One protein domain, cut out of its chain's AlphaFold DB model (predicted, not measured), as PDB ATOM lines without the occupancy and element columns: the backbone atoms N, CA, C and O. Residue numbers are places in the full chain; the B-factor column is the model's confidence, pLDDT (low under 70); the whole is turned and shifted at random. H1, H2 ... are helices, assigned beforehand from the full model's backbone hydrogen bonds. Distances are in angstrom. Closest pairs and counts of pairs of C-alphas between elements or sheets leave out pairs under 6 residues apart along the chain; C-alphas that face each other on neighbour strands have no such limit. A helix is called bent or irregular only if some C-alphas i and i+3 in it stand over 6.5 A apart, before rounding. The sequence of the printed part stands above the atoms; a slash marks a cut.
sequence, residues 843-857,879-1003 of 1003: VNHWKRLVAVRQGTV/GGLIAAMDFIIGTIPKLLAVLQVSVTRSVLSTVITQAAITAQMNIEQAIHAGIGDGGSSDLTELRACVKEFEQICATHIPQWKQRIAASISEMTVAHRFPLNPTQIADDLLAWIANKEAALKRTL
ATOM      1  N   VAL A 843      37.578 -49.691 -25.198       83.77
ATOM      2  CA  VAL A 843      38.296 -48.455 -24.850       83.77
ATOM      3  C   VAL A 843      38.340 -47.483 -26.015       83.77
ATOM      4  O   VAL A 843      38.279 -46.272 -25.801       83.77
ATOM      5  N   ASN A 844      38.423 -47.984 -27.248       83.70
ATOM      6  CA  ASN A 844      38.483 -47.125 -28.425       83.70
ATOM      7  C   ASN A 844      37.208 -46.291 -28.584       83.70
ATOM      8  O   ASN A 844      37.289 -45.160 -29.060       83.70
ATOM      9  N   HIS A 845      36.049 -46.799 -28.151       83.77
ATOM     10  CA  HIS A 845      34.811 -46.023 -28.123       83.77
ATOM     11  C   HIS A 845      34.947 -44.806 -27.196       83.77
ATOM     12  O   HIS A 845      34.675 -43.680 -27.610       83.77
ATOM     13  N   TRP A 846      35.461 -45.009 -25.980       84.55
ATOM     14  CA  TRP A 846      35.684 -43.928 -25.017       84.55
ATOM     15  C   TRP A 846      36.770 -42.946 -25.463       84.55
ATOM     16  O   TRP A 846      36.563 -41.735 -25.393       84.55
ATOM     17  N   LYS A 847      37.895 -43.439 -25.999       83.06
ATOM     18  CA  LYS A 847      38.956 -42.585 -26.560       83.06
ATOM     19  C   LYS A 847      38.435 -41.723 -27.710       83.06
ATOM     20  O   LYS A 847      38.772 -40.543 -27.781       83.06
ATOM     21  N   ARG A 848      37.583 -42.274 -28.583       80.40
ATOM     22  CA  ARG A 848      36.929 -41.509 -29.658       80.40
ATOM     23  C   ARG A 848      35.993 -40.440 -29.106       80.40
ATOM     24  O   ARG A 848      36.061 -39.317 -29.588       80.40
ATOM     25  N   LEU A 849      35.178 -40.735 -28.089       82.68
ATOM     26  CA  LEU A 849      34.318 -39.730 -27.440       82.68
ATOM     27  C   LEU A 849      35.137 -38.565 -26.862       82.68
ATOM     28  O   LEU A 849      34.811 -37.401 -27.095       82.68
ATOM     29  N   VAL A 850      36.250 -38.874 -26.186       82.09
ATOM     30  CA  VAL A 850      37.193 -37.865 -25.679       82.09
ATOM     31  C   VAL A 850      37.795 -37.046 -26.826       82.09
ATOM     32  O   VAL A 850      37.850 -35.820 -26.738       82.09
ATOM     33  N   ALA A 851      38.221 -37.695 -27.914       80.09
ATOM     34  CA  ALA A 851      38.836 -37.030 -29.064       80.09
ATOM     35  C   ALA A 851      37.853 -36.132 -29.838       80.09
ATOM     36  O   ALA A 851      38.215 -35.027 -30.244       80.09
ATOM     37  N   VAL A 852      36.598 -36.563 -29.998       76.83
ATOM     38  CA  VAL A 852      35.522 -35.740 -30.573       76.83
ATOM     39  C   VAL A 852      35.292 -34.501 -29.704       76.83
ATOM     40  O   VAL A 852      35.238 -33.388 -30.224       76.83
ATOM     41  N   ARG A 853      35.249 -34.648 -28.371       75.99
ATOM     42  CA  ARG A 853      35.070 -33.506 -27.456       75.99
ATOM     43  C   ARG A 853      36.261 -32.545 -27.442       75.99
ATOM     44  O   ARG A 853      36.062 -31.336 -27.350       75.99
ATOM     45  N   GLN A 854      37.489 -33.054 -27.518       77.67
ATOM     46  CA  GLN A 854      38.703 -32.228 -27.587       77.67
ATOM     47  C   GLN A 854      38.882 -31.535 -28.951       77.67
ATOM     48  O   GLN A 854      39.790 -30.719 -29.102       77.67
ATOM     49  N   GLY A 855      38.024 -31.838 -29.935       65.19
ATOM     50  CA  GLY A 855      38.114 -31.307 -31.294       65.19
ATOM     51  C   GLY A 855      39.255 -31.914 -32.119       65.19
ATOM     52  O   GLY A 855      39.576 -31.389 -33.181       65.19
ATOM     53  N   THR A 856      39.880 -32.999 -31.648       57.27
ATOM     54  CA  THR A 856      40.973 -33.713 -32.331       57.27
ATOM     55  C   THR A 856      40.476 -34.624 -33.453       57.27
ATOM     56  O   THR A 856      41.239 -34.941 -34.362       57.27
ATOM     57  N   VAL A 857      39.202 -35.025 -33.416       47.42
ATOM     58  CA  VAL A 857      38.509 -35.761 -34.485       47.42
ATOM     59  C   VAL A 857      37.278 -34.952 -34.897       47.42
ATOM     60  O   VAL A 857      36.440 -34.620 -34.062       47.42
ATOM     61  N   GLY A 879      25.589 -45.911 -31.154       60.73
ATOM     62  CA  GLY A 879      25.926 -46.920 -30.141       60.73
ATOM     63  C   GLY A 879      26.515 -46.309 -28.874       60.73
ATOM     64  O   GLY A 879      27.353 -45.418 -28.952       60.73
ATOM     65  N   GLY A 880      26.074 -46.770 -27.702       80.09
ATOM     66  CA  GLY A 880      26.488 -46.224 -26.409       80.09
ATOM     67  C   GLY A 880      25.369 -46.173 -25.365       80.09
ATOM     68  O   GLY A 880      24.225 -46.548 -25.628       80.09
ATOM     69  N   LEU A 881      25.690 -45.650 -24.174       83.07
ATOM     70  CA  LEU A 881      24.726 -45.474 -23.076       83.07
ATOM     71  C   LEU A 881      23.546 -44.563 -23.470       83.07
ATOM     72  O   LEU A 881      22.408 -44.840 -23.101       83.07
ATOM     73  N   ILE A 882      23.808 -43.510 -24.253       85.23
ATOM     74  CA  ILE A 882      22.780 -42.571 -24.730       85.23
ATOM     75  C   ILE A 882      21.803 -43.275 -25.674       85.23
ATOM     76  O   ILE A 882      20.605 -43.267 -25.410       85.23
ATOM     77  N   ALA A 883      22.307 -43.965 -26.703       85.03
ATOM     78  CA  ALA A 883      21.481 -44.699 -27.663       85.03
ATOM     79  C   ALA A 883      20.637 -45.800 -26.994       85.03
ATOM     80  O   ALA A 883      19.469 -45.989 -27.337       85.03
ATOM     81  N   ALA A 884      21.204 -46.503 -26.007       87.36
ATOM     82  CA  ALA A 884      20.481 -47.495 -25.217       87.36
ATOM     83  C   ALA A 884      19.334 -46.864 -24.405       87.36
ATOM     84  O   ALA A 884      18.209 -47.364 -24.433       87.36
ATOM     85  N   MET A 885      19.585 -45.742 -23.723       87.43
ATOM     86  CA  MET A 885      18.563 -45.044 -22.936       87.43
ATOM     87  C   MET A 885      17.506 -44.356 -23.804       87.43
ATOM     88  O   MET A 885      16.327 -44.404 -23.464       87.43
ATOM     89  N   ASP A 886      17.885 -43.765 -24.937       88.00
ATOM     90  CA  ASP A 886      16.936 -43.184 -25.888       88.00
ATOM     91  C   ASP A 886      16.052 -44.253 -26.531       88.00
ATOM     92  O   ASP A 886      14.855 -44.024 -26.710       88.00
ATOM     93  N   PHE A 887      16.599 -45.443 -26.798       88.53
ATOM     94  CA  PHE A 887      15.805 -46.593 -27.214       88.53
ATOM     95  C   PHE A 887      14.797 -46.997 -26.135       88.53
ATOM     96  O   PHE A 887      13.610 -47.102 -26.442       88.53
ATOM     97  N   ILE A 888      15.233 -47.154 -24.876       89.85
ATOM     98  CA  ILE A 888      14.333 -47.463 -23.752       89.85
ATOM     99  C   ILE A 888      13.230 -46.404 -23.646       89.85
ATOM    100  O   ILE A 888      12.059 -46.752 -23.567       89.85
ATOM    101  N   ILE A 889      13.568 -45.112 -23.687       87.50
ATOM    102  CA  ILE A 889      12.579 -44.028 -23.586       87.50
ATOM    103  C   ILE A 889      11.623 -44.040 -24.789       87.50
ATOM    104  O   ILE A 889      10.422 -43.835 -24.622       87.50
ATOM    105  N   GLY A 890      12.126 -44.308 -25.995       87.63
ATOM    106  CA  GLY A 890      11.324 -44.394 -27.216       87.63
ATOM    107  C   GLY A 890      10.400 -45.615 -27.279       87.63
ATOM    108  O   GLY A 890       9.394 -45.579 -27.992       87.63
ATOM    109  N   THR A 891      10.696 -46.691 -26.543       89.35
ATOM    110  CA  THR A 891       9.819 -47.869 -26.448       89.35
ATOM    111  C   THR A 891       8.733 -47.724 -25.389       89.35
ATOM    112  O   THR A 891       7.717 -48.404 -25.514       89.35
ATOM    113  N   ILE A 892       8.867 -46.809 -24.416       88.51
ATOM    114  CA  ILE A 892       7.863 -46.590 -23.357       88.51
ATOM    115  C   ILE A 892       6.442 -46.406 -23.922       88.51
ATOM    116  O   ILE A 892       5.568 -47.174 -23.520       88.51
ATOM    117  N   PRO A 893       6.170 -45.484 -24.872       87.48
ATOM    118  CA  PRO A 893       4.809 -45.288 -25.376       87.48
ATOM    119  C   PRO A 893       4.273 -46.518 -26.117       87.48
ATOM    120  O   PRO A 893       3.092 -46.833 -26.019       87.48
ATOM    121  N   LYS A 894       5.148 -47.244 -26.829       88.87
ATOM    122  CA  LYS A 894       4.784 -48.470 -27.557       88.87
ATOM    123  C   LYS A 894       4.418 -49.601 -26.600       88.87
ATOM    124  O   LYS A 894       3.479 -50.340 -26.869       88.87
ATOM    125  N   LEU A 895       5.155 -49.730 -25.496       89.76
ATOM    126  CA  LEU A 895       4.863 -50.709 -24.455       89.76
ATOM    127  C   LEU A 895       3.600 -50.330 -23.686       89.76
ATOM    128  O   LEU A 895       2.767 -51.198 -23.505       89.76
ATOM    129  N   LEU A 896       3.397 -49.063 -23.317       87.57
ATOM    130  CA  LEU A 896       2.163 -48.610 -22.654       87.57
ATOM    131  C   LEU A 896       0.907 -48.782 -23.516       87.57
ATOM    132  O   LEU A 896      -0.180 -48.968 -22.979       87.57
ATOM    133  N   ALA A 897       1.044 -48.726 -24.843       86.93
ATOM    134  CA  ALA A 897      -0.065 -48.979 -25.759       86.93
ATOM    135  C   ALA A 897      -0.509 -50.452 -25.781       86.93
ATOM    136  O   ALA A 897      -1.566 -50.749 -26.323       86.93
ATOM    137  N   VAL A 898       0.296 -51.372 -25.237       88.68
ATOM    138  CA  VAL A 898       0.047 -52.817 -25.300       88.68
ATOM    139  C   VAL A 898      -0.012 -53.437 -23.907       88.68
ATOM    140  O   VAL A 898      -0.914 -54.209 -23.638       88.68
ATOM    141  N   LEU A 899       0.922 -53.135 -23.013       89.71
ATOM    142  CA  LEU A 899       1.076 -53.738 -21.691       89.71
ATOM    143  C   LEU A 899       0.395 -52.920 -20.594       89.71
ATOM    144  O   LEU A 899       0.326 -51.694 -20.649       89.71
ATOM    145  N   GLN A 900       0.003 -53.616 -19.526       88.08
ATOM    146  CA  GLN A 900      -0.453 -53.001 -18.278       88.08
ATOM    147  C   GLN A 900       0.599 -52.032 -17.729       88.08
ATOM    148  O   GLN A 900       1.810 -52.279 -17.833       88.08
ATOM    149  N   VAL A 901       0.155 -50.942 -17.099       86.22
ATOM    150  CA  VAL A 901       1.069 -49.916 -16.578       86.22
ATOM    151  C   VAL A 901       2.031 -50.502 -15.533       86.22
ATOM    152  O   VAL A 901       3.235 -50.248 -15.606       86.22
ATOM    153  N   SER A 902       1.554 -51.330 -14.602       87.40
ATOM    154  CA  SER A 902       2.387 -52.036 -13.611       87.40
ATOM    155  C   SER A 902       3.422 -52.986 -14.227       87.40
ATOM    156  O   SER A 902       4.597 -52.949 -13.845       87.40
ATOM    157  N   VAL A 903       3.032 -53.798 -15.217       87.87
ATOM    158  CA  VAL A 903       3.952 -54.699 -15.939       87.87
ATOM    159  C   VAL A 903       5.013 -53.889 -16.678       87.87
ATOM    160  O   VAL A 903       6.203 -54.188 -16.580       87.87
ATOM    161  N   THR A 904       4.606 -52.806 -17.340       88.36
ATOM    162  CA  THR A 904       5.516 -51.887 -18.033       88.36
ATOM    163  C   THR A 904       6.514 -51.260 -17.059       88.36
ATOM    164  O   THR A 904       7.715 -51.282 -17.321       88.36
ATOM    165  N   ARG A 905       6.058 -50.781 -15.890       88.06
ATOM    166  CA  ARG A 905       6.936 -50.263 -14.821       88.06
ATOM    167  C   ARG A 905       7.955 -51.308 -14.368       88.06
ATOM    168  O   ARG A 905       9.133 -50.980 -14.232       88.06
ATOM    169  N   SER A 906       7.519 -52.547 -14.143       88.52
ATOM    170  CA  SER A 906       8.384 -53.642 -13.689       88.52
ATOM    171  C   SER A 906       9.448 -54.007 -14.731       88.52
ATOM    172  O   SER A 906      10.645 -54.035 -14.418       88.52
ATOM    173  N   VAL A 907       9.035 -54.199 -15.988       89.43
ATOM    174  CA  VAL A 907       9.937 -54.503 -17.107       89.43
ATOM    175  C   VAL A 907      10.937 -53.364 -17.301       89.43
ATOM    176  O   VAL A 907      12.139 -53.612 -17.330       89.43
ATOM    177  N   LEU A 908      10.481 -52.107 -17.338       89.20
ATOM    178  CA  LEU A 908      11.360 -50.946 -17.501       89.20
ATOM    179  C   LEU A 908      12.326 -50.767 -16.331       89.20
ATOM    180  O   LEU A 908      13.505 -50.515 -16.556       89.20
ATOM    181  N   SER A 909      11.864 -50.912 -15.086       87.47
ATOM    182  CA  SER A 909      12.740 -50.808 -13.912       87.47
ATOM    183  C   SER A 909      13.853 -51.852 -13.969       87.47
ATOM    184  O   SER A 909      15.010 -51.541 -13.682       87.47
ATOM    185  N   THR A 910      13.521 -53.076 -14.378       89.66
ATOM    186  CA  THR A 910      14.490 -54.170 -14.507       89.66
ATOM    187  C   THR A 910      15.468 -53.912 -15.654       89.66
ATOM    188  O   THR A 910      16.675 -54.016 -15.458       89.66
ATOM    189  N   VAL A 911      14.975 -53.483 -16.821       90.53
ATOM    190  CA  VAL A 911      15.807 -53.175 -17.997       90.53
ATOM    191  C   VAL A 911      16.743 -51.997 -17.743       90.53
ATOM    192  O   VAL A 911      17.911 -52.078 -18.099       90.53
ATOM    193  N   ILE A 912      16.284 -50.926 -17.087       89.71
ATOM    194  CA  ILE A 912      17.139 -49.771 -16.767       89.71
ATOM    195  C   ILE A 912      18.198 -50.149 -15.725       89.71
ATOM    196  O   ILE A 912      19.345 -49.720 -15.828       89.71
ATOM    197  N   THR A 913      17.835 -50.971 -14.738       88.19
ATOM    198  CA  THR A 913      18.797 -51.474 -13.746       88.19
ATOM    199  C   THR A 913      19.853 -52.350 -14.406       88.19
ATOM    200  O   THR A 913      21.038 -52.166 -14.146       88.19
ATOM    201  N   GLN A 914      19.453 -53.237 -15.320       87.95
ATOM    202  CA  GLN A 914      20.409 -54.034 -16.077       87.95
ATOM    203  C   GLN A 914      21.281 -53.163 -16.982       87.95
ATOM    204  O   GLN A 914      22.492 -53.330 -16.991       87.95
ATOM    205  N   ALA A 915      20.696 -52.207 -17.708       89.18
ATOM    206  CA  ALA A 915      21.443 -51.293 -18.568       89.18
ATOM    207  C   ALA A 915      22.523 -50.539 -17.779       89.18
ATOM    208  O   ALA A 915      23.644 -50.390 -18.256       89.18
ATOM    209  N   ALA A 916      22.203 -50.116 -16.552       87.81
ATOM    210  CA  ALA A 916      23.151 -49.507 -15.628       87.81
ATOM    211  C   ALA A 916      24.276 -50.465 -15.208       87.81
ATOM    212  O   ALA A 916      25.444 -50.094 -15.291       87.81
ATOM    213  N   ILE A 917      23.947 -51.695 -14.803       88.27
ATOM    214  CA  ILE A 917      24.944 -52.706 -14.413       88.27
ATOM    215  C   ILE A 917      25.863 -53.037 -15.595       88.27
ATOM    216  O   ILE A 917      27.084 -53.011 -15.451       88.27
ATOM    217  N   THR A 918      25.297 -53.285 -16.778       88.64
ATOM    218  CA  THR A 918      26.058 -53.567 -17.998       88.64
ATOM    219  C   THR A 918      26.938 -52.381 -18.385       88.64
ATOM    220  O   THR A 918      28.098 -52.572 -18.729       88.64
ATOM    221  N   ALA A 919      26.440 -51.145 -18.280       87.28
ATOM    222  CA  ALA A 919      27.239 -49.953 -18.555       87.28
ATOM    223  C   ALA A 919      28.416 -49.798 -17.581       87.28
ATOM    224  O   ALA A 919      29.519 -49.483 -18.025       87.28
ATOM    225  N   GLN A 920      28.203 -50.053 -16.285       87.91
ATOM    226  CA  GLN A 920      29.266 -50.062 -15.277       87.91
ATOM    227  C   GLN A 920      30.315 -51.145 -15.579       87.91
ATOM    228  O   GLN A 920      31.508 -50.856 -15.617       87.91
ATOM    229  N   MET A 921      29.884 -52.379 -15.852       88.66
ATOM    230  CA  MET A 921      30.802 -53.465 -16.204       88.66
ATOM    231  C   MET A 921      31.596 -53.154 -17.475       88.66
ATOM    232  O   MET A 921      32.794 -53.422 -17.528       88.66
ATOM    233  N   ASN A 922      30.954 -52.573 -18.487       89.91
ATOM    234  CA  ASN A 922      31.592 -52.244 -19.755       89.91
ATOM    235  C   ASN A 922      32.668 -51.161 -19.597       89.91
ATOM    236  O   ASN A 922      33.752 -51.320 -20.154       89.91
ATOM    237  N   ILE A 923      32.423 -50.096 -18.815       87.42
ATOM    238  CA  ILE A 923      33.460 -49.084 -18.548       87.42
ATOM    239  C   ILE A 923      34.606 -49.668 -17.715       87.42
ATOM    240  O   ILE A 923      35.767 -49.414 -18.027       87.42
ATOM    241  N   GLU A 924      34.320 -50.496 -16.708       87.20
ATOM    242  CA  GLU A 924      35.357 -51.167 -15.915       87.20
ATOM    243  C   GLU A 924      36.222 -52.089 -16.785       87.20
ATOM    244  O   GLU A 924      37.450 -52.029 -16.728       87.20
ATOM    245  N   GLN A 925      35.596 -52.905 -17.637       87.66
ATOM    246  CA  GLN A 925      36.292 -53.784 -18.579       87.66
ATOM    247  C   GLN A 925      37.122 -53.000 -19.588       87.66
ATOM    248  O   GLN A 925      38.280 -53.354 -19.803       87.66
ATOM    249  N   ALA A 926      36.568 -51.928 -20.160       86.36
ATOM    250  CA  ALA A 926      37.300 -51.050 -21.054       86.36
ATOM    251  C   ALA A 926      38.553 -50.519 -20.337       86.36
ATOM    252  O   ALA A 926      39.676 -50.800 -20.746       86.36
ATOM    253  N   ILE A 927      38.403 -49.827 -19.207       85.41
ATOM    254  CA  ILE A 927      39.542 -49.218 -18.506       85.41
ATOM    255  C   ILE A 927      40.595 -50.256 -18.086       85.41
ATOM    256  O   ILE A 927      41.792 -49.990 -18.210       85.41
ATOM    257  N   HIS A 928      40.178 -51.449 -17.653       83.41
ATOM    258  CA  HIS A 928      41.098 -52.539 -17.329       83.41
ATOM    259  C   HIS A 928      41.836 -53.104 -18.555       83.41
ATOM    260  O   HIS A 928      43.026 -53.400 -18.451       83.41
ATOM    261  N   ALA A 929      41.162 -53.245 -19.700       82.03
ATOM    262  CA  ALA A 929      41.748 -53.750 -20.945       82.03
ATOM    263  C   ALA A 929      42.614 -52.708 -21.676       82.03
ATOM    264  O   ALA A 929      43.476 -53.070 -22.472       82.03
ATOM    265  N   GLY A 930      42.404 -51.416 -21.411       74.77
ATOM    266  CA  GLY A 930      43.101 -50.317 -22.082       74.77
ATOM    267  C   GLY A 930      44.560 -50.115 -21.687       74.77
ATOM    268  O   GLY A 930      45.233 -49.298 -22.313       74.77
ATOM    269  N   ILE A 931      45.058 -50.836 -20.679       70.87
ATOM    270  CA  ILE A 931      46.489 -50.882 -20.369       70.87
ATOM    271  C   ILE A 931      47.147 -51.879 -21.330       70.87
ATOM    272  O   ILE A 931      47.237 -53.070 -21.038       70.87
ATOM    273  N   GLY A 932      47.612 -51.386 -22.479       58.61
ATOM    274  CA  GLY A 932      48.684 -52.061 -23.212       58.61
ATOM    275  C   GLY A 932      49.997 -51.985 -22.422       58.61
ATOM    276  O   GLY A 932      50.094 -51.246 -21.444       58.61
ATOM    277  N   ASP A 933      51.033 -52.713 -22.848       53.58
ATOM    278  CA  ASP A 933      52.376 -52.730 -22.227       53.58
ATOM    279  C   ASP A 933      53.129 -51.362 -22.262       53.58
ATOM    280  O   ASP A 933      54.355 -51.311 -22.161       53.58
ATOM    281  N   GLY A 934      52.438 -50.222 -22.408       51.33
ATOM    282  CA  GLY A 934      53.012 -48.902 -22.670       51.33
ATOM    283  C   GLY A 934      52.629 -47.801 -21.670       51.33
ATOM    284  O   GLY A 934      51.464 -47.553 -21.411       51.33
ATOM    285  N   GLY A 935      53.651 -47.094 -21.167       59.24
ATOM    286  CA  GLY A 935      53.693 -45.632 -20.966       59.24
ATOM    287  C   GLY A 935      52.723 -44.912 -20.005       59.24
ATOM    288  O   GLY A 935      51.538 -45.191 -19.893       59.24
ATOM    289  N   SER A 936      53.209 -43.829 -19.383       61.45
ATOM    290  CA  SER A 936      52.379 -42.875 -18.621       61.45
ATOM    291  C   SER A 936      51.311 -42.154 -19.464       61.45
ATOM    292  O   SER A 936      50.332 -41.666 -18.898       61.45
ATOM    293  N   SER A 937      51.485 -42.095 -20.792       63.16
ATOM    294  CA  SER A 937      50.532 -41.491 -21.737       63.16
ATOM    295  C   SER A 937      49.186 -42.220 -21.722       63.16
ATOM    296  O   SER A 937      48.143 -41.579 -21.579       63.16
ATOM    297  N   ASP A 938      49.205 -43.555 -21.734       73.92
ATOM    298  CA  ASP A 938      47.994 -44.383 -21.749       73.92
ATOM    299  C   ASP A 938      47.158 -44.153 -20.481       73.92
ATOM    300  O   ASP A 938      45.939 -44.005 -20.539       73.92
ATOM    301  N   LEU A 939      47.811 -43.982 -19.325       79.49
ATOM    302  CA  LEU A 939      47.132 -43.687 -18.058       79.49
ATOM    303  C   LEU A 939      46.450 -42.307 -18.052       79.49
ATOM    304  O   LEU A 939      45.421 -42.136 -17.395       79.49
ATOM    305  N   THR A 940      46.989 -41.314 -18.770       81.73
ATOM    306  CA  THR A 940      46.328 -40.003 -18.909       81.73
ATOM    307  C   THR A 940      45.101 -40.067 -19.815       81.73
ATOM    308  O   THR A 940      44.079 -39.462 -19.486       81.73
ATOM    309  N   GLU A 941      45.156 -40.861 -20.888       82.98
ATOM    310  CA  GLU A 941      44.010 -41.112 -21.769       82.98
ATOM    311  C   GLU A 941      42.900 -41.885 -21.048       82.98
ATOM    312  O   GLU A 941      41.726 -41.537 -21.167       82.98
ATOM    313  N   LEU A 942      43.252 -42.885 -20.232       85.15
ATOM    314  CA  LEU A 942      42.279 -43.635 -19.431       85.15
ATOM    315  C   LEU A 942      41.583 -42.744 -18.393       85.15
ATOM    316  O   LEU A 942      40.365 -42.815 -18.243       85.15
ATOM    317  N   ARG A 943      42.314 -41.832 -17.731       86.88
ATOM    318  CA  ARG A 943      41.697 -40.825 -16.844       86.88
ATOM    319  C   ARG A 943      40.727 -39.911 -17.588       86.88
ATOM    320  O   ARG A 943      39.710 -39.526 -17.013       86.88
ATOM    321  N   ALA A 944      41.037 -39.548 -18.833       85.89
ATOM    322  CA  ALA A 944      40.133 -38.756 -19.659       85.89
ATOM    323  C   ALA A 944      38.860 -39.545 -20.006       85.89
ATOM    324  O   ALA A 944      37.771 -38.997 -19.880       85.89
ATOM    325  N   CYS A 945      38.980 -40.839 -20.329       86.96
ATOM    326  CA  CYS A 945      37.837 -41.727 -20.574       86.96
ATOM    327  C   CYS A 945      36.907 -41.853 -19.351       86.96
ATOM    328  O   CYS A 945      35.690 -41.771 -19.498       86.96
ATOM    329  N   VAL A 946      37.459 -42.000 -18.139       87.26
ATOM    330  CA  VAL A 946      36.652 -42.073 -16.901       87.26
ATOM    331  C   VAL A 946      35.897 -40.763 -16.644       87.26
ATOM    332  O   VAL A 946      34.703 -40.786 -16.347       87.26
ATOM    333  N   LYS A 947      36.560 -39.612 -16.818       87.63
ATOM    334  CA  LYS A 947      35.909 -38.294 -16.700       87.63
ATOM    335  C   LYS A 947      34.835 -38.076 -17.766       87.63
ATOM    336  O   LYS A 947      33.822 -37.438 -17.494       87.63
ATOM    337  N   GLU A 948      35.043 -38.605 -18.968       84.72
ATOM    338  CA  GLU A 948      34.065 -38.551 -20.054       84.72
ATOM    339  C   GLU A 948      32.782 -39.306 -19.683       84.72
ATOM    340  O   GLU A 948      31.690 -38.749 -19.803       84.72
ATOM    341  N   PHE A 949      32.910 -40.523 -19.140       86.82
ATOM    342  CA  PHE A 949      31.787 -41.294 -18.599       86.82
ATOM    343  C   PHE A 949      31.047 -40.539 -17.484       86.82
ATOM    344  O   PHE A 949      29.819 -40.417 -17.531       86.82
ATOM    345  N   GLU A 950      31.783 -39.993 -16.510       87.13
ATOM    346  CA  GLU A 950      31.210 -39.214 -15.405       87.13
ATOM    347  C   GLU A 950      30.421 -38.002 -15.930       87.13
ATOM    348  O   GLU A 950      29.288 -37.759 -15.508       87.13
ATOM    349  N   GLN A 951      30.972 -37.282 -16.912       85.96
ATOM    350  CA  GLN A 951      30.345 -36.101 -17.502       85.96
ATOM    351  C   GLN A 951      29.110 -36.442 -18.355       85.96
ATOM    352  O   GLN A 951      28.106 -35.726 -18.290       85.96
ATOM    353  N   ILE A 952      29.132 -37.543 -19.116       85.83
ATOM    354  CA  ILE A 952      27.952 -38.051 -19.843       85.83
ATOM    355  C   ILE A 952      26.839 -38.408 -18.850       85.83
ATOM    356  O   ILE A 952      25.686 -38.016 -19.026       85.83
ATOM    357  N   CYS A 953      27.177 -39.097 -17.761       86.04
ATOM    358  CA  CYS A 953      26.205 -39.454 -16.735       86.04
ATOM    359  C   CYS A 953      25.639 -38.216 -16.021       86.04
ATOM    360  O   CYS A 953      24.426 -38.116 -15.837       86.04
ATOM    361  N   ALA A 954      26.482 -37.244 -15.664       83.94
ATOM    362  CA  ALA A 954      26.060 -36.012 -14.996       83.94
ATOM    363  C   ALA A 954      25.101 -35.164 -15.850       83.94
ATOM    364  O   ALA A 954      24.194 -34.527 -15.314       83.94
ATOM    365  N   THR A 955      25.278 -35.169 -17.174       84.78
ATOM    366  CA  THR A 955      24.444 -34.402 -18.112       84.78
ATOM    367  C   THR A 955      23.134 -35.110 -18.449       84.78
ATOM    368  O   THR A 955      22.069 -34.492 -18.388       84.78
ATOM    369  N   HIS A 956      23.182 -36.404 -18.771       85.37
ATOM    370  CA  HIS A 956      22.025 -37.112 -19.312       85.37
ATOM    371  C   HIS A 956      21.138 -37.792 -18.264       85.37
ATOM    372  O   HIS A 956      19.925 -37.845 -18.466       85.37
ATOM    373  N   ILE A 957      21.665 -38.258 -17.122       85.77
ATOM    374  CA  ILE A 957      20.836 -38.915 -16.088       85.77
ATOM    375  C   ILE A 957      19.673 -38.017 -15.620       85.77
ATOM    376  O   ILE A 957      18.545 -38.515 -15.548       85.77
ATOM    377  N   PRO A 958      19.869 -36.711 -15.332       84.61
ATOM    378  CA  PRO A 958      18.761 -35.825 -14.973       84.61
ATOM    379  C   PRO A 958      17.700 -35.714 -16.078       84.61
ATOM    380  O   PRO A 958      16.503 -35.747 -15.789       84.61
ATOM    381  N   GLN A 959      18.128 -35.645 -17.342       85.32
ATOM    382  CA  GLN A 959      17.232 -35.557 -18.499       85.32
ATOM    383  C   GLN A 959      16.435 -36.852 -18.695       85.32
ATOM    384  O   GLN A 959      15.225 -36.808 -18.920       85.32
ATOM    385  N   TRP A 960      17.082 -38.013 -18.564       86.48
ATOM    386  CA  TRP A 960      16.411 -39.311 -18.638       86.48
ATOM    387  C   TRP A 960      15.388 -39.472 -17.520       86.48
ATOM    388  O   TRP A 960      14.257 -39.864 -17.799       86.48
ATOM    389  N   LYS A 961      15.729 -39.100 -16.277       84.31
ATOM    390  CA  LYS A 961      14.773 -39.102 -15.156       84.31
ATOM    391  C   LYS A 961      13.529 -38.276 -15.474       84.31
ATOM    392  O   LYS A 961      12.421 -38.756 -15.258       84.31
ATOM    393  N   GLN A 962      13.702 -37.069 -16.017       84.04
ATOM    394  CA  GLN A 962      12.587 -36.195 -16.379       84.04
ATOM    395  C   GLN A 962      11.729 -36.788 -17.508       84.04
ATOM    396  O   GLN A 962      10.505 -36.786 -17.400       84.04
ATOM    397  N   ARG A 963      12.344 -37.328 -18.569       84.40
ATOM    398  CA  ARG A 963      11.622 -37.939 -19.703       84.40
ATOM    399  C   ARG A 963      10.862 -39.205 -19.303       84.40
ATOM    400  O   ARG A 963       9.728 -39.394 -19.737       84.40
ATOM    401  N   ILE A 964      11.458 -40.043 -18.454       84.36
ATOM    402  CA  ILE A 964      10.808 -41.242 -17.909       84.36
ATOM    403  C   ILE A 964       9.640 -40.831 -17.007       84.36
ATOM    404  O   ILE A 964       8.533 -41.321 -17.209       84.36
ATOM    405  N   ALA A 965       9.850 -39.884 -16.086       81.20
ATOM    406  CA  ALA A 965       8.799 -39.382 -15.195       81.20
ATOM    407  C   ALA A 965       7.636 -38.711 -15.946       81.20
ATOM    408  O   ALA A 965       6.499 -38.780 -15.493       81.20
ATOM    409  N   ALA A 966       7.908 -38.077 -17.091       81.02
ATOM    410  CA  ALA A 966       6.877 -37.504 -17.953       81.02
ATOM    411  C   ALA A 966       6.052 -38.570 -18.693       81.02
ATOM    412  O   ALA A 966       4.905 -38.311 -19.043       81.02
ATOM    413  N   SER A 967       6.632 -39.747 -18.944       77.16
ATOM    414  CA  SER A 967       5.986 -40.819 -19.711       77.16
ATOM    415  C   SER A 967       5.241 -41.816 -18.816       77.16
ATOM    416  O   SER A 967       4.210 -42.343 -19.222       77.16
ATOM    417  N   ILE A 968       5.753 -42.088 -17.608       75.30
ATOM    418  CA  ILE A 968       5.149 -42.983 -16.610       75.30
ATOM    419  C   ILE A 968       5.322 -42.382 -15.211       75.30
ATOM    420  O   ILE A 968       6.442 -42.172 -14.738       75.30
ATOM    421  N   SER A 969       4.206 -42.171 -14.515       70.80
ATOM    422  CA  SER A 969       4.171 -41.740 -13.116       70.80
ATOM    423  C   SER A 969       4.618 -42.862 -12.160       70.80
ATOM    424  O   SER A 969       4.318 -44.034 -12.377       70.80
ATOM    425  N   GLU A 970       5.308 -42.491 -11.071       65.68
ATOM    426  CA  GLU A 970       5.697 -43.381  -9.952       65.68
ATOM    427  C   GLU A 970       6.707 -44.508 -10.273       65.68
ATOM    428  O   GLU A 970       6.557 -45.647  -9.831       65.68
ATOM    429  N   MET A 971       7.791 -44.213 -10.998       63.05
ATOM    430  CA  MET A 971       8.935 -45.136 -11.092       63.05
ATOM    431  C   MET A 971      10.009 -44.833 -10.037       63.05
ATOM    432  O   MET A 971      10.481 -43.703  -9.918       63.05
ATOM    433  N   THR A 972      10.500 -45.865  -9.343       65.06
ATOM    434  CA  THR A 972      11.654 -45.773  -8.423       65.06
ATOM    435  C   THR A 972      12.888 -45.173  -9.098       65.06
ATOM    436  O   THR A 972      13.586 -44.361  -8.491       65.06
ATOM    437  N   VAL A 973      13.108 -45.499 -10.377       61.33
ATOM    438  CA  VAL A 973      14.208 -44.990 -11.213       61.33
ATOM    439  C   VAL A 973      14.157 -43.468 -11.395       61.33
ATOM    440  O   VAL A 973      15.204 -42.817 -11.447       61.33
ATOM    441  N   ALA A 974      12.956 -42.877 -11.439       59.46
ATOM    442  CA  ALA A 974      12.794 -41.426 -11.527       59.46
ATOM    443  C   ALA A 974      13.315 -40.728 -10.260       59.46
ATOM    444  O   ALA A 974      13.899 -39.646 -10.336       59.46
ATOM    445  N   HIS A 975      13.188 -41.379  -9.099       62.69
ATOM    446  CA  HIS A 975      13.733 -40.883  -7.838       62.69
ATOM    447  C   HIS A 975      15.229 -41.208  -7.703       62.69
ATOM    448  O   HIS A 975      16.061 -40.303  -7.568       62.69
ATOM    449  N   ARG A 976      15.605 -42.485  -7.820       70.00
ATOM    450  CA  ARG A 976      16.981 -42.971  -7.670       70.00
ATOM    451  C   ARG A 976      17.389 -43.780  -8.898       70.00
ATOM    452  O   ARG A 976      16.934 -44.902  -9.089       70.00
ATOM    453  N   PHE A 977      18.264 -43.201  -9.714       79.70
ATOM    454  CA  PHE A 977      18.808 -43.889 -10.880       79.70
ATOM    455  C   PHE A 977      19.836 -44.942 -10.422       79.70
ATOM    456  O   PHE A 977      20.576 -44.659  -9.477       79.70
ATOM    457  N   PRO A 978      19.885 -46.134 -11.045       80.80
ATOM    458  CA  PRO A 978      20.735 -47.236 -10.588       80.80
ATOM    459  C   PRO A 978      22.251 -47.014 -10.767       80.80
ATOM    460  O   PRO A 978      23.025 -47.676 -10.087       80.80
ATOM    461  N   LEU A 979      22.693 -46.070 -11.609       81.33
ATOM    462  CA  LEU A 979      24.108 -45.668 -11.700       81.33
ATOM    463  C   LEU A 979      24.473 -44.622 -10.635       81.33
ATOM    464  O   LEU A 979      23.825 -43.575 -10.553       81.33
ATOM    465  N   ASN A 980      25.566 -44.863  -9.903       84.57
ATOM    466  CA  ASN A 980      26.259 -43.852  -9.100       84.57
ATOM    467  C   ASN A 980      27.569 -43.434  -9.802       84.57
ATOM    468  O   ASN A 980      28.620 -44.010  -9.518       84.57
ATOM    469  N   PRO A 981      27.523 -42.479 -10.750       82.54
ATOM    470  CA  PRO A 981      28.655 -42.206 -11.635       82.54
ATOM    471  C   PRO A 981      29.899 -41.710 -10.895       82.54
ATOM    472  O   PRO A 981      31.002 -42.065 -11.293       82.54
ATOM    473  N   THR A 982      29.736 -40.954  -9.805       84.35
ATOM    474  CA  THR A 982      30.864 -40.411  -9.032       84.35
ATOM    475  C   THR A 982      31.638 -41.518  -8.326       84.35
ATOM    476  O   THR A 982      32.856 -41.558  -8.405       84.35
ATOM    477  N   GLN A 983      30.938 -42.471  -7.704       87.25
ATOM    478  CA  GLN A 983      31.579 -43.597  -7.022       87.25
ATOM    479  C   GLN A 983      32.331 -44.502  -8.006       87.25
ATOM    480  O   GLN A 983      33.472 -44.865  -7.749       87.25
ATOM    481  N   ILE A 984      31.717 -44.818  -9.152       86.18
ATOM    482  CA  ILE A 984      32.354 -45.629 -10.202       86.18
ATOM    483  C   ILE A 984      33.604 -44.913 -10.740       86.18
ATOM    484  O   ILE A 984      34.650 -45.538 -10.927       86.18
ATOM    485  N   ALA A 985      33.515 -43.599 -10.973       86.22
ATOM    486  CA  ALA A 985      34.649 -42.800 -11.420       86.22
ATOM    487  C   ALA A 985      35.775 -42.766 -10.373       86.22
ATOM    488  O   ALA A 985      36.931 -42.984 -10.730       86.22
ATOM    489  N   ASP A 986      35.451 -42.557  -9.095       88.82
ATOM    490  CA  ASP A 986      36.416 -42.553  -7.991       88.82
ATOM    491  C   ASP A 986      37.135 -43.905  -7.852       88.82
ATOM    492  O   ASP A 986      38.365 -43.938  -7.738       88.82
ATOM    493  N   ASP A 987      36.399 -45.019  -7.933       88.40
ATOM    494  CA  ASP A 987      36.945 -46.378  -7.847       88.40
ATOM    495  C   ASP A 987      37.904 -46.675  -9.017       88.40
ATOM    496  O   ASP A 987      39.019 -47.172  -8.815       88.40
ATOM    497  N   LEU A 988      37.524 -46.298 -10.244       87.49
ATOM    498  CA  LEU A 988      38.372 -46.443 -11.432       87.49
ATOM    499  C   LEU A 988      39.601 -45.528 -11.383       87.49
ATOM    500  O   LEU A 988      40.705 -45.956 -11.724       87.49
ATOM    501  N   LEU A 989      39.458 -44.282 -10.927       88.39
ATOM    502  CA  LEU A 989      40.581 -43.355 -10.763       88.39
ATOM    503  C   LEU A 989      41.557 -43.832  -9.680       88.39
ATOM    504  O   LEU A 989      42.773 -43.723  -9.871       88.39
ATOM    505  N   ALA A 990      41.053 -44.394  -8.578       87.46
ATOM    506  CA  ALA A 990      41.862 -45.020  -7.537       87.46
ATOM    507  C   ALA A 990      42.599 -46.258  -8.067       87.46
ATOM    508  O   ALA A 990      43.791 -46.433  -7.796       87.46
ATOM    509  N   TRP A 991      41.936 -47.085  -8.881       86.56
ATOM    510  CA  TRP A 991      42.570 -48.218  -9.555       86.56
ATOM    511  C   TRP A 991      43.692 -47.770 -10.504       86.56
ATOM    512  O   TRP A 991      44.810 -48.285 -10.414       86.56
ATOM    513  N   ILE A 992      43.446 -46.752 -11.341       84.80
ATOM    514  CA  ILE A 992      44.456 -46.156 -12.232       84.80
ATOM    515  C   ILE A 992      45.634 -45.607 -11.414       84.80
ATOM    516  O   ILE A 992      46.790 -45.827 -11.772       84.80
ATOM    517  N   ALA A 993      45.373 -44.915 -10.298       85.00
ATOM    518  CA  ALA A 993      46.417 -44.382  -9.423       85.00
ATOM    519  C   ALA A 993      47.268 -45.491  -8.778       85.00
ATOM    520  O   ALA A 993      48.495 -45.378  -8.736       85.00
ATOM    521  N   ASN A 994      46.642 -46.585  -8.332       84.44
ATOM    522  CA  ASN A 994      47.338 -47.758  -7.802       84.44
ATOM    523  C   ASN A 994      48.203 -48.441  -8.870       84.44
ATOM    524  O   ASN A 994      49.341 -48.822  -8.588       84.44
ATOM    525  N   LYS A 995      47.700 -48.566 -10.104       80.15
ATOM    526  CA  LYS A 995      48.467 -49.087 -11.243       80.15
ATOM    527  C   LYS A 995      49.638 -48.179 -11.606       80.15
ATOM    528  O   LYS A 995      50.740 -48.691 -11.775       80.15
ATOM    529  N   GLU A 996      49.448 -46.860 -11.646       80.49
ATOM    530  CA  GLU A 996      50.532 -45.895 -11.871       80.49
ATOM    531  C   GLU A 996      51.615 -46.006 -10.785       80.49
ATOM    532  O   GLU A 996      52.808 -45.999 -11.087       80.49
ATOM    533  N   ALA A 997      51.210 -46.149  -9.519       79.66
ATOM    534  CA  ALA A 997      52.131 -46.356  -8.407       79.66
ATOM    535  C   ALA A 997      52.884 -47.695  -8.508       79.66
ATOM    536  O   ALA A 997      54.070 -47.744  -8.187       79.66
ATOM    537  N   ALA A 998      52.231 -48.770  -8.960       77.69
ATOM    538  CA  ALA A 998      52.877 -50.060  -9.202       77.69
ATOM    539  C   ALA A 998      53.890 -49.987 -10.358       77.69
ATOM    540  O   ALA A 998      55.016 -50.445 -10.191       77.69
ATOM    541  N   LEU A 999      53.531 -49.343 -11.474       71.53
ATOM    542  CA  LEU A 999      54.413 -49.129 -12.632       71.53
ATOM    543  C   LEU A 999      55.658 -48.313 -12.254       71.53
ATOM    544  O   LEU A 999      56.769 -48.660 -12.644       71.53
ATOM    545  N   LYS A1000      55.483 -47.280 -11.417       72.20
ATOM    546  CA  LYS A1000      56.578 -46.492 -10.821       72.20
ATOM    547  C   LYS A1000      57.467 -47.274  -9.847       72.20
ATOM    548  O   LYS A1000      58.547 -46.789  -9.548       72.20
ATOM    549  N   ARG A1001      57.009 -48.401  -9.285       73.64
ATOM    550  CA  ARG A1001      57.825 -49.282  -8.421       73.64
ATOM    551  C   ARG A1001      58.581 -50.350  -9.210       73.64
ATOM    552  O   ARG A1001      59.574 -50.861  -8.706       73.64
ATOM    553  N   THR A1002      58.048 -50.772 -10.357       65.04
ATOM    554  CA  THR A1002      58.689 -51.760 -11.240       65.04
ATOM    555  C   THR A1002      59.750 -51.145 -12.151       65.04
ATOM    556  O   THR A1002      60.689 -51.848 -12.515       65.04
ATOM    557  N   LEU A1003      59.579 -49.870 -12.527       55.74
ATOM    558  CA  LEU A1003      60.630 -49.010 -13.088       55.74
ATOM    559  C   LEU A1003      61.630 -48.634 -11.991       55.74
ATOM    560  O   LEU A1003      62.837 -48.573 -12.313       55.74
TER     561      LEU A1003
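What this domain is: This is residues 843 to 857 and 879 to 1003 of the 1003 residues of an uncharacterized protein of Trypanosoma brucei brucei (strain 927/4 GUTat10.1) (UniProt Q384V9). Look for a loose rod of lengthwise helices: H3, H4a and H6 form an up-and-down bundle, each running against the one before; H2 lies beside H3 and H4b, and H1 crosses H4a. The 140 printed residues have six named helices, H1 to H6, and no named strand: all helix. The C-alphas span 61 by 29 by 20 A, radius of gyration 17.9 A.

How they stand to each other: Start at H1, residues 843 to 853; it touches H4a, residues 936 to 955, at Trp 846 and Cys 945, closest C-alphas 5.4 A apart. H2, residues 881 to 896, and H3, residues 901 to 929, form a hairpin, closest C-alphas Leu 895 and Thr 904, 6.6 A. H4, by its hydrogen bonds one helix, is bent, C-alphas 955 and 958 being 6.6 A apart; its arm H4b, residues 958 to 967, touches H5, residues 972 to 975, closest C-alphas Lys 961 and Ala 974, 4.7 A. H6, residues 981 to 1002, touches H4a, opposite ways at a shallow tilt of 5 degrees, closest C-alphas Glu 950 and Pro 981, 5.4 A. Each O i to N i+4 pair is within hydrogen-bond range in H1, H3, H4a, H4b and H6, 10 of 12 in H2; H5 is too short for one.

Where its parts are: Find C-alpha 843 at (38.296, -48.455, -24.850), where H1 begins. H3 measures 41.1 A; H6 measures 31.5 A and ends at C-alpha 1002, (58.689, -51.760, -11.240).

The domain as a whole: Residues 858 to 878 are cut out, with 17.4 A between C-alphas 857 and 879. No link printed whole is long. Residues under pLDDT 70 include 932 to 937 and 970 to 975.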